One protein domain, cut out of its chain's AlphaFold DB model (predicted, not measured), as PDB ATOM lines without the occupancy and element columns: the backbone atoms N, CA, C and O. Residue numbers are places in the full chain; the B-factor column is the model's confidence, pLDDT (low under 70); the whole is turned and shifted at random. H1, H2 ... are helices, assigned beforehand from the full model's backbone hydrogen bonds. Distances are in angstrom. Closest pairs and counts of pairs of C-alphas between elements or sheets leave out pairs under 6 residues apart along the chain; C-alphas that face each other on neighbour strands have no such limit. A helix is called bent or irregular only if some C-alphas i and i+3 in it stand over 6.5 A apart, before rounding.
ATOM      1  N   LEU A  61      30.472 -28.613 -57.958       82.38
ATOM      2  CA  LEU A  61      29.796 -29.554 -58.845       82.38
ATOM      3  C   LEU A  61      29.504 -28.932 -60.220       82.38
ATOM      4  O   LEU A  61      29.773 -29.562 -61.242       82.38
ATOM      5  N   SER A  62      29.016 -27.689 -60.250       80.00
ATOM      6  CA  SER A  62      28.729 -26.959 -61.490       80.00
ATOM      7  C   SER A  62      29.998 -26.761 -62.332       80.00
ATOM      8  O   SER A  62      29.983 -27.021 -63.536       80.00
ATOM      9  N   GLN A  63      31.136 -26.438 -61.699       81.69
ATOM     10  CA  GLN A  63      32.425 -26.324 -62.399       81.69
ATOM     11  C   GLN A  63      32.909 -27.653 -62.988       81.69
ATOM     12  O   GLN A  63      33.378 -27.693 -64.128       81.69
ATOM     13  N   ARG A  64      32.765 -28.757 -62.243       87.56
ATOM     14  CA  ARG A  64      33.141 -30.094 -62.729       87.56
ATOM     15  C   ARG A  64      32.290 -30.520 -63.917       87.56
ATOM     16  O   ARG A  64      32.843 -31.022 -64.886       87.56
ATOM     17  N   VAL A  65      30.977 -30.292 -63.884       87.44
ATOM     18  CA  VAL A  65      30.084 -30.620 -65.009       87.44
ATOM     19  C   VAL A  65      30.386 -29.742 -66.225       87.44
ATOM     20  O   VAL A  65      30.443 -30.261 -67.336       87.44
ATOM     21  N   GLY A  66      30.667 -28.449 -66.037       83.19
ATOM     22  CA  GLY A  66      31.103 -27.563 -67.122       83.19
ATOM     23  C   GLY A  66      32.397 -28.042 -67.790       83.19
ATOM     24  O   GLY A  66      32.469 -28.118 -69.017       83.19
ATOM     25  N   ALA A  67      33.388 -28.453 -66.991       87.19
ATOM     26  CA  ALA A  67      34.612 -29.071 -67.497       87.19
ATOM     27  C   ALA A  67      34.330 -30.412 -68.197       87.19
ATOM     28  O   ALA A  67      34.894 -30.693 -69.252       87.19
ATOM     29  N   LEU A  68      33.408 -31.213 -67.653       87.75
ATOM     30  CA  LEU A  68      33.071 -32.528 -68.185       87.75
ATOM     31  C   LEU A  68      32.362 -32.441 -69.548       87.75
ATOM     32  O   LEU A  68      32.663 -33.199 -70.467       87.75
ATOM     33  N   VAL A  69      31.455 -31.476 -69.703       84.38
ATOM     34  CA  VAL A  69      30.746 -31.195 -70.960       84.38
ATOM     35  C   VAL A  69      31.681 -30.569 -72.002       84.38
ATOM     36  O   VAL A  69      31.499 -30.793 -73.199       84.38
ATOM     37  N   ALA A  70      32.717 -29.838 -71.576       83.94
ATOM     38  CA  ALA A  70      33.730 -29.293 -72.479       83.94
ATOM     39  C   ALA A  70      34.625 -30.376 -73.116       83.94
ATOM     40  O   ALA A  70      35.249 -30.122 -74.155       83.94
ATOM     41  N   PHE A  71      34.668 -31.597 -72.564       90.69
ATOM     42  CA  PHE A  71      35.347 -32.721 -73.208       90.69
ATOM     43  C   PHE A  71      34.598 -33.156 -74.478       90.69
ATOM     44  O   PHE A  71      33.659 -33.952 -74.459       90.69
ATOM     45  N   LYS A  72      35.100 -32.684 -75.624       86.00
ATOM     46  CA  LYS A  72      34.674 -33.069 -76.982       86.00
ATOM     47  C   LYS A  72      34.448 -34.580 -77.197       86.00
ATOM     48  O   LYS A  72      33.426 -34.917 -77.804       86.00
ATOM     49  N   PRO A  73      35.342 -35.498 -76.763       87.44
ATOM     50  CA  PRO A  73      35.139 -36.925 -77.024       87.44
ATOM     51  C   PRO A  73      33.939 -37.491 -76.253       87.44
ATOM     52  O   PRO A  73      33.142 -38.236 -76.819       87.44
ATOM     53  N   LEU A  74      33.752 -37.070 -75.000       88.31
ATOM     54  CA  LEU A  74      32.638 -37.513 -74.165       88.31
ATOM     55  C   LEU A  74      31.298 -36.986 -74.692       88.31
ATOM     56  O   LEU A  74      30.334 -37.739 -74.835       88.31
ATOM     57  N   TYR A  75      31.261 -35.705 -75.060       87.12
ATOM     58  CA  TYR A  75      30.073 -35.076 -75.632       87.12
ATOM     59  C   TYR A  75      29.625 -35.746 -76.944       87.12
ATOM     60  O   TYR A  75      28.429 -35.909 -77.185       87.12
ATOM     61  N   SER A  76      30.572 -36.183 -77.781       88.50
ATOM     62  CA  SER A  76      30.269 -36.830 -79.066       88.50
ATOM     63  C   SER A  76      29.615 -38.202 -78.888       88.50
ATOM     64  O   SER A  76      28.628 -38.499 -79.560       88.50
ATOM     65  N   LEU A  77      30.107 -39.012 -77.946       91.06
ATOM     66  CA  LEU A  77      29.511 -40.314 -77.622       91.06
ATOM     67  C   LEU A  77      28.120 -40.159 -77.015       91.06
ATOM     68  O   LEU A  77      27.177 -40.823 -77.445       91.06
ATOM     69  N   MET A  78      27.972 -39.229 -76.070       91.56
ATOM     70  CA  MET A  78      26.678 -38.923 -75.469       91.56
ATOM     71  C   MET A  78      25.663 -38.505 -76.537       91.56
ATOM     72  O   MET A  78      24.539 -38.993 -76.541       91.56
ATOM     73  N   LYS A  79      26.071 -37.676 -77.504       87.69
ATOM     74  CA  LYS A  79      25.211 -37.249 -78.615       87.69
ATOM     75  C   LYS A  79      24.723 -38.420 -79.477       87.69
ATOM     76  O   LYS A  79      23.570 -38.411 -79.908       87.69
ATOM     77  N   LEU A  80      25.570 -39.421 -79.721       90.88
ATOM     78  CA  LEU A  80      25.180 -40.633 -80.448       90.88
ATOM     79  C   LEU A  80      24.206 -41.482 -79.625       90.88
ATOM     80  O   LEU A  80      23.143 -41.843 -80.128       90.88
ATOM     81  N   ALA A  81      24.512 -41.700 -78.345       91.62
ATOM     82  CA  ALA A  81      23.650 -42.448 -77.437       91.62
ATOM     83  C   ALA A  81      22.261 -41.801 -77.299       91.62
ATOM     84  O   ALA A  81      21.244 -42.482 -77.422       91.62
ATOM     85  N   SER A  82      22.188 -40.476 -77.132       92.50
ATOM     86  CA  SER A  82      20.915 -39.748 -77.063       92.50
ATOM     87  C   SER A  82      20.094 -39.912 -78.341       92.50
ATOM     88  O   SER A  82      18.881 -40.100 -78.277       92.50
ATOM     89  N   ARG A  83      20.746 -39.879 -79.510       90.94
ATOM     90  CA  ARG A  83      20.064 -40.070 -80.793       90.94
ATOM     91  C   ARG A  83      19.485 -41.477 -80.914       90.94
ATOM     92  O   ARG A  83      18.353 -41.623 -81.367       90.94
ATOM     93  N   GLU A  84      20.226 -42.497 -80.501       91.19
ATOM     94  CA  GLU A  84      19.733 -43.875 -80.498       91.19
ATOM     95  C   GLU A  84      18.560 -44.068 -79.543       91.19
ATOM     96  O   GLU A  84      17.586 -44.713 -79.919       91.19
ATOM     97  N   VAL A  85      18.612 -43.478 -78.347       93.12
ATOM     98  CA  VAL A  85      17.514 -43.556 -77.375       93.12
ATOM     99  C   VAL A  85      16.251 -42.914 -77.934       93.12
ATOM    100  O   VAL A  85      15.197 -43.538 -77.895       93.12
ATOM    101  N   ILE A  86      16.339 -41.712 -78.510       89.69
ATOM    102  CA  ILE A  86      15.172 -41.033 -79.094       89.69
ATOM    103  C   ILE A  86      14.577 -41.867 -80.230       89.69
ATOM    104  O   ILE A  86      13.364 -42.059 -80.281       89.69
ATOM    105  N   ILE A  87      15.420 -42.404 -81.115       88.12
ATOM    106  CA  ILE A  87      14.953 -43.220 -82.238       88.12
ATOM    107  C   ILE A  87      14.309 -44.517 -81.740       88.12
ATOM    108  O   ILE A  87      13.206 -44.838 -82.167       88.12
ATOM    109  N   ARG A  88      14.942 -45.233 -80.805       87.25
ATOM    110  CA  ARG A  88      14.390 -46.473 -80.233       87.25
ATOM    111  C   ARG A  88      13.081 -46.223 -79.486       87.25
ATOM    112  O   ARG A  88      12.180 -47.053 -79.555       87.25
ATOM    113  N   THR A  89      12.961 -45.097 -78.786       91.25
ATOM    114  CA  THR A  89      11.712 -44.693 -78.122       91.25
ATOM    115  C   THR A  89      10.617 -44.421 -79.151       91.25
ATOM    116  O   THR A  89       9.511 -44.927 -79.002       91.25
ATOM    117  N   ALA A  90      10.925 -43.703 -80.234       87.00
ATOM    118  CA  ALA A  90       9.965 -43.431 -81.304       87.00
ATOM    119  C   ALA A  90       9.544 -44.701 -82.070       87.00
ATOM    120  O   ALA A  90       8.362 -44.873 -82.361       87.00
ATOM    121  N   GLU A  91      10.480 -45.613 -82.344       85.44
ATOM    122  CA  GLU A  91      10.208 -46.904 -82.995       85.44
ATOM    123  C   GLU A  91       9.289 -47.779 -82.127       85.44
ATOM    124  O   GLU A  91       8.338 -48.368 -82.639       85.44
ATOM    125  N   LYS A  92       9.491 -47.791 -80.799       85.00
ATOM    126  CA  LYS A  92       8.570 -48.447 -79.850       85.00
ATOM    127  C   LYS A  92       7.174 -47.818 -79.850       85.00
ATOM    128  O   LYS A  92       6.194 -48.531 -79.672       85.00
ATOM    129  N   SER A  93       7.076 -46.511 -80.081       82.88
ATOM    130  CA  SER A  93       5.809 -45.780 -80.220       82.88
ATOM    131  C   SER A  93       5.222 -45.810 -81.642       82.88
ATOM    132  O   SER A  93       4.289 -45.063 -81.920       82.88
ATOM    133  N   ASN A  94       5.729 -46.674 -82.534       79.31
ATOM    134  CA  ASN A  94       5.267 -46.857 -83.920       79.31
ATOM    135  C   ASN A  94       5.468 -45.638 -84.850       79.31
ATOM    136  O   ASN A  94       4.821 -45.523 -85.885       79.31
ATOM    137  N   ILE A  95       6.380 -44.718 -84.517       78.69
ATOM    138  CA  ILE A  95       6.670 -43.533 -85.335       78.69
ATOM    139  C   ILE A  95       7.984 -43.770 -86.104       78.69
ATOM    140  O   ILE A  95       9.063 -43.698 -85.505       78.69
ATOM    141  N   PRO A  96       7.948 -44.032 -87.430       76.75
ATOM    142  CA  PRO A  96       9.144 -44.333 -88.217       76.75
ATOM    143  C   PRO A  96       9.942 -43.059 -88.546       76.75
ATOM    144  O   PRO A  96       9.919 -42.530 -89.661       76.75
ATOM    145  N   TRP A  97      10.711 -42.577 -87.568       75.38
ATOM    146  CA  TRP A  97      11.521 -41.355 -87.677       75.38
ATOM    147  C   TRP A  97      12.557 -41.421 -88.816       75.38
ATOM    148  O   TRP A  97      12.822 -40.425 -89.501       75.38
ATOM    149  N   ARG A  98      13.144 -42.602 -89.053       76.56
ATOM    150  CA  ARG A  98      14.168 -42.818 -90.093       76.56
ATOM    151  C   ARG A  98      13.613 -42.604 -91.498       76.56
ATOM    152  O   ARG A  98      14.266 -41.951 -92.307       76.56
ATOM    153  N   GLU A  99      12.403 -43.085 -91.759       78.12
ATOM    154  CA  GLU A  99      11.754 -42.960 -93.067       78.12
ATOM    155  C   GLU A  99      11.269 -41.530 -93.327       78.12
ATOM    156  O   GLU A  99      11.477 -40.992 -94.416       78.12
ATOM    157  N   MET A 100      10.740 -40.846 -92.305       75.50
ATOM    158  CA  MET A 100      10.417 -39.416 -92.413       75.50
ATOM    159  C   MET A 100      11.654 -38.561 -92.704       75.50
ATOM    160  O   MET A 100      11.605 -37.679 -93.558       75.50
ATOM    161  N   THR A 101      12.782 -38.834 -92.039       77.38
ATOM    162  CA  THR A 101      14.019 -38.064 -92.251       77.38
ATOM    163  C   THR A 101      14.571 -38.277 -93.660       77.38
ATOM    164  O   THR A 101      14.921 -37.300 -94.317       77.38
ATOM    165  N   LYS A 102      14.580 -39.523 -94.164       77.81
ATOM    166  CA  LYS A 102      14.958 -39.838 -95.556       77.81
ATOM    167  C   LYS A 102      14.083 -39.091 -96.565       77.81
ATOM    168  O   LYS A 102      14.599 -38.582 -97.553       77.81
ATOM    169  N   ARG A 103      12.778 -38.980 -96.300       71.31
ATOM    170  CA  ARG A 103      11.831 -38.257 -97.162       71.31
ATOM    171  C   ARG A 103      11.988 -36.735 -97.096       71.31
ATOM    172  O   ARG A 103      11.743 -36.068 -98.090       71.31
ATOM    173  N   CYS A 104      12.395 -36.177 -95.957       70.56
ATOM    174  CA  CYS A 104      12.677 -34.741 -95.831       70.56
ATOM    175  C   CYS A 104      14.020 -34.332 -96.449       70.56
ATOM    176  O   CYS A 104      14.130 -33.224 -96.958       70.56
ATOM    177  N   TRP A 105      15.023 -35.210 -96.398       57.72
ATOM    178  CA  TRP A 105      16.363 -34.966 -96.944       57.72
ATOM    179  C   TRP A 105      16.547 -35.462 -98.384       57.72
ATOM    180  O   TRP A 105      17.640 -35.330 -98.934       57.72
ATOM    181  N   SER A 106      15.512 -36.026 -99.019       60.97
ATOM    182  CA  SER A 106      15.597 -36.354-100.440       60.97
ATOM    183  C   SER A 106      15.675 -35.057-101.263       60.97
ATOM    184  O   SER A 106      14.950 -34.103-100.972       60.97
TER     185      SER A 106
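This is residues 61 to 106 of the 120 residues of an uncharacterized protein of Panicum miliaceum (UniProt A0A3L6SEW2). One long helix, H2, makes the long bar of an open zigzag, and a shorter helix stands at a corner at each of its ends: H1 at its first end, turned to one side, and H3 at its last end, turned to the other side. The three helices do not fold back into a bundle, and contacts between them are few. The printed part has 46 residues with three named helices, in the order H1, H2, H3 along the chain, and no named strand; the class is all helix. The whole is extended, with a radius of gyration of the C-alphas of 15.1 A, and its C-alphas span 41 by 24 by 14 A, only just elongated.

H2, the longest helix, holds residues 72 to 92 and measures 30.4 A from first to last C-alpha. It begins at C-alpha 72 at (34.674, -33.069, -76.982) and ends at C-alpha 92 at (8.570, -48.447, -79.850). Before it comes H1, residues 61 to 70, 14.2 A long, which begins at C-alpha 61 at (29.796, -29.554, -58.845). After it comes H3, residues 97 to 104, 10.6 A long, which ends at C-alpha 104 at (12.677, -34.741, -95.831).

H2 and H3 touch, H2 with residues 87 to 91 alone; their closest C-alphas are those of Ile 87 and Trp 97, 6.7 A apart. The lines of H2 and H3 stand at 81 degrees, about perpendicular. At the other end, H1 and H2 are close but not clearly touching, with the C-alphas of Val 69 and Tyr 75 the closest, 6.1 A apart. The lines of H1 and H2 stand at 88 degrees, about perpendicular. H1 and H3 are apart. In H1, H2 and H3 every O i to N i+4 pair is within hydrogen-bond range, and none of the three is bent.

The two C-alphas farthest apart are those of Leu 61 and Ser 106, the first and last printed residues, at 44.5 A. Much of the printed part stands free: residues 61 to 68 of H1; residues 70 to 77, of which 72 to 77 belong to H2; residues 79 to 85 of H2; and residues 99 to 106, of which 99 to 104 belong to H3. The printed part has no cut. The link from H1 to H2, one residue, and the link from H2 to H3, four residues, are both tight, and there is no long link. The mean pLDDT of the printed part is 83.6; residues 105 to 106 are under 70, and H3 has a mean of 75.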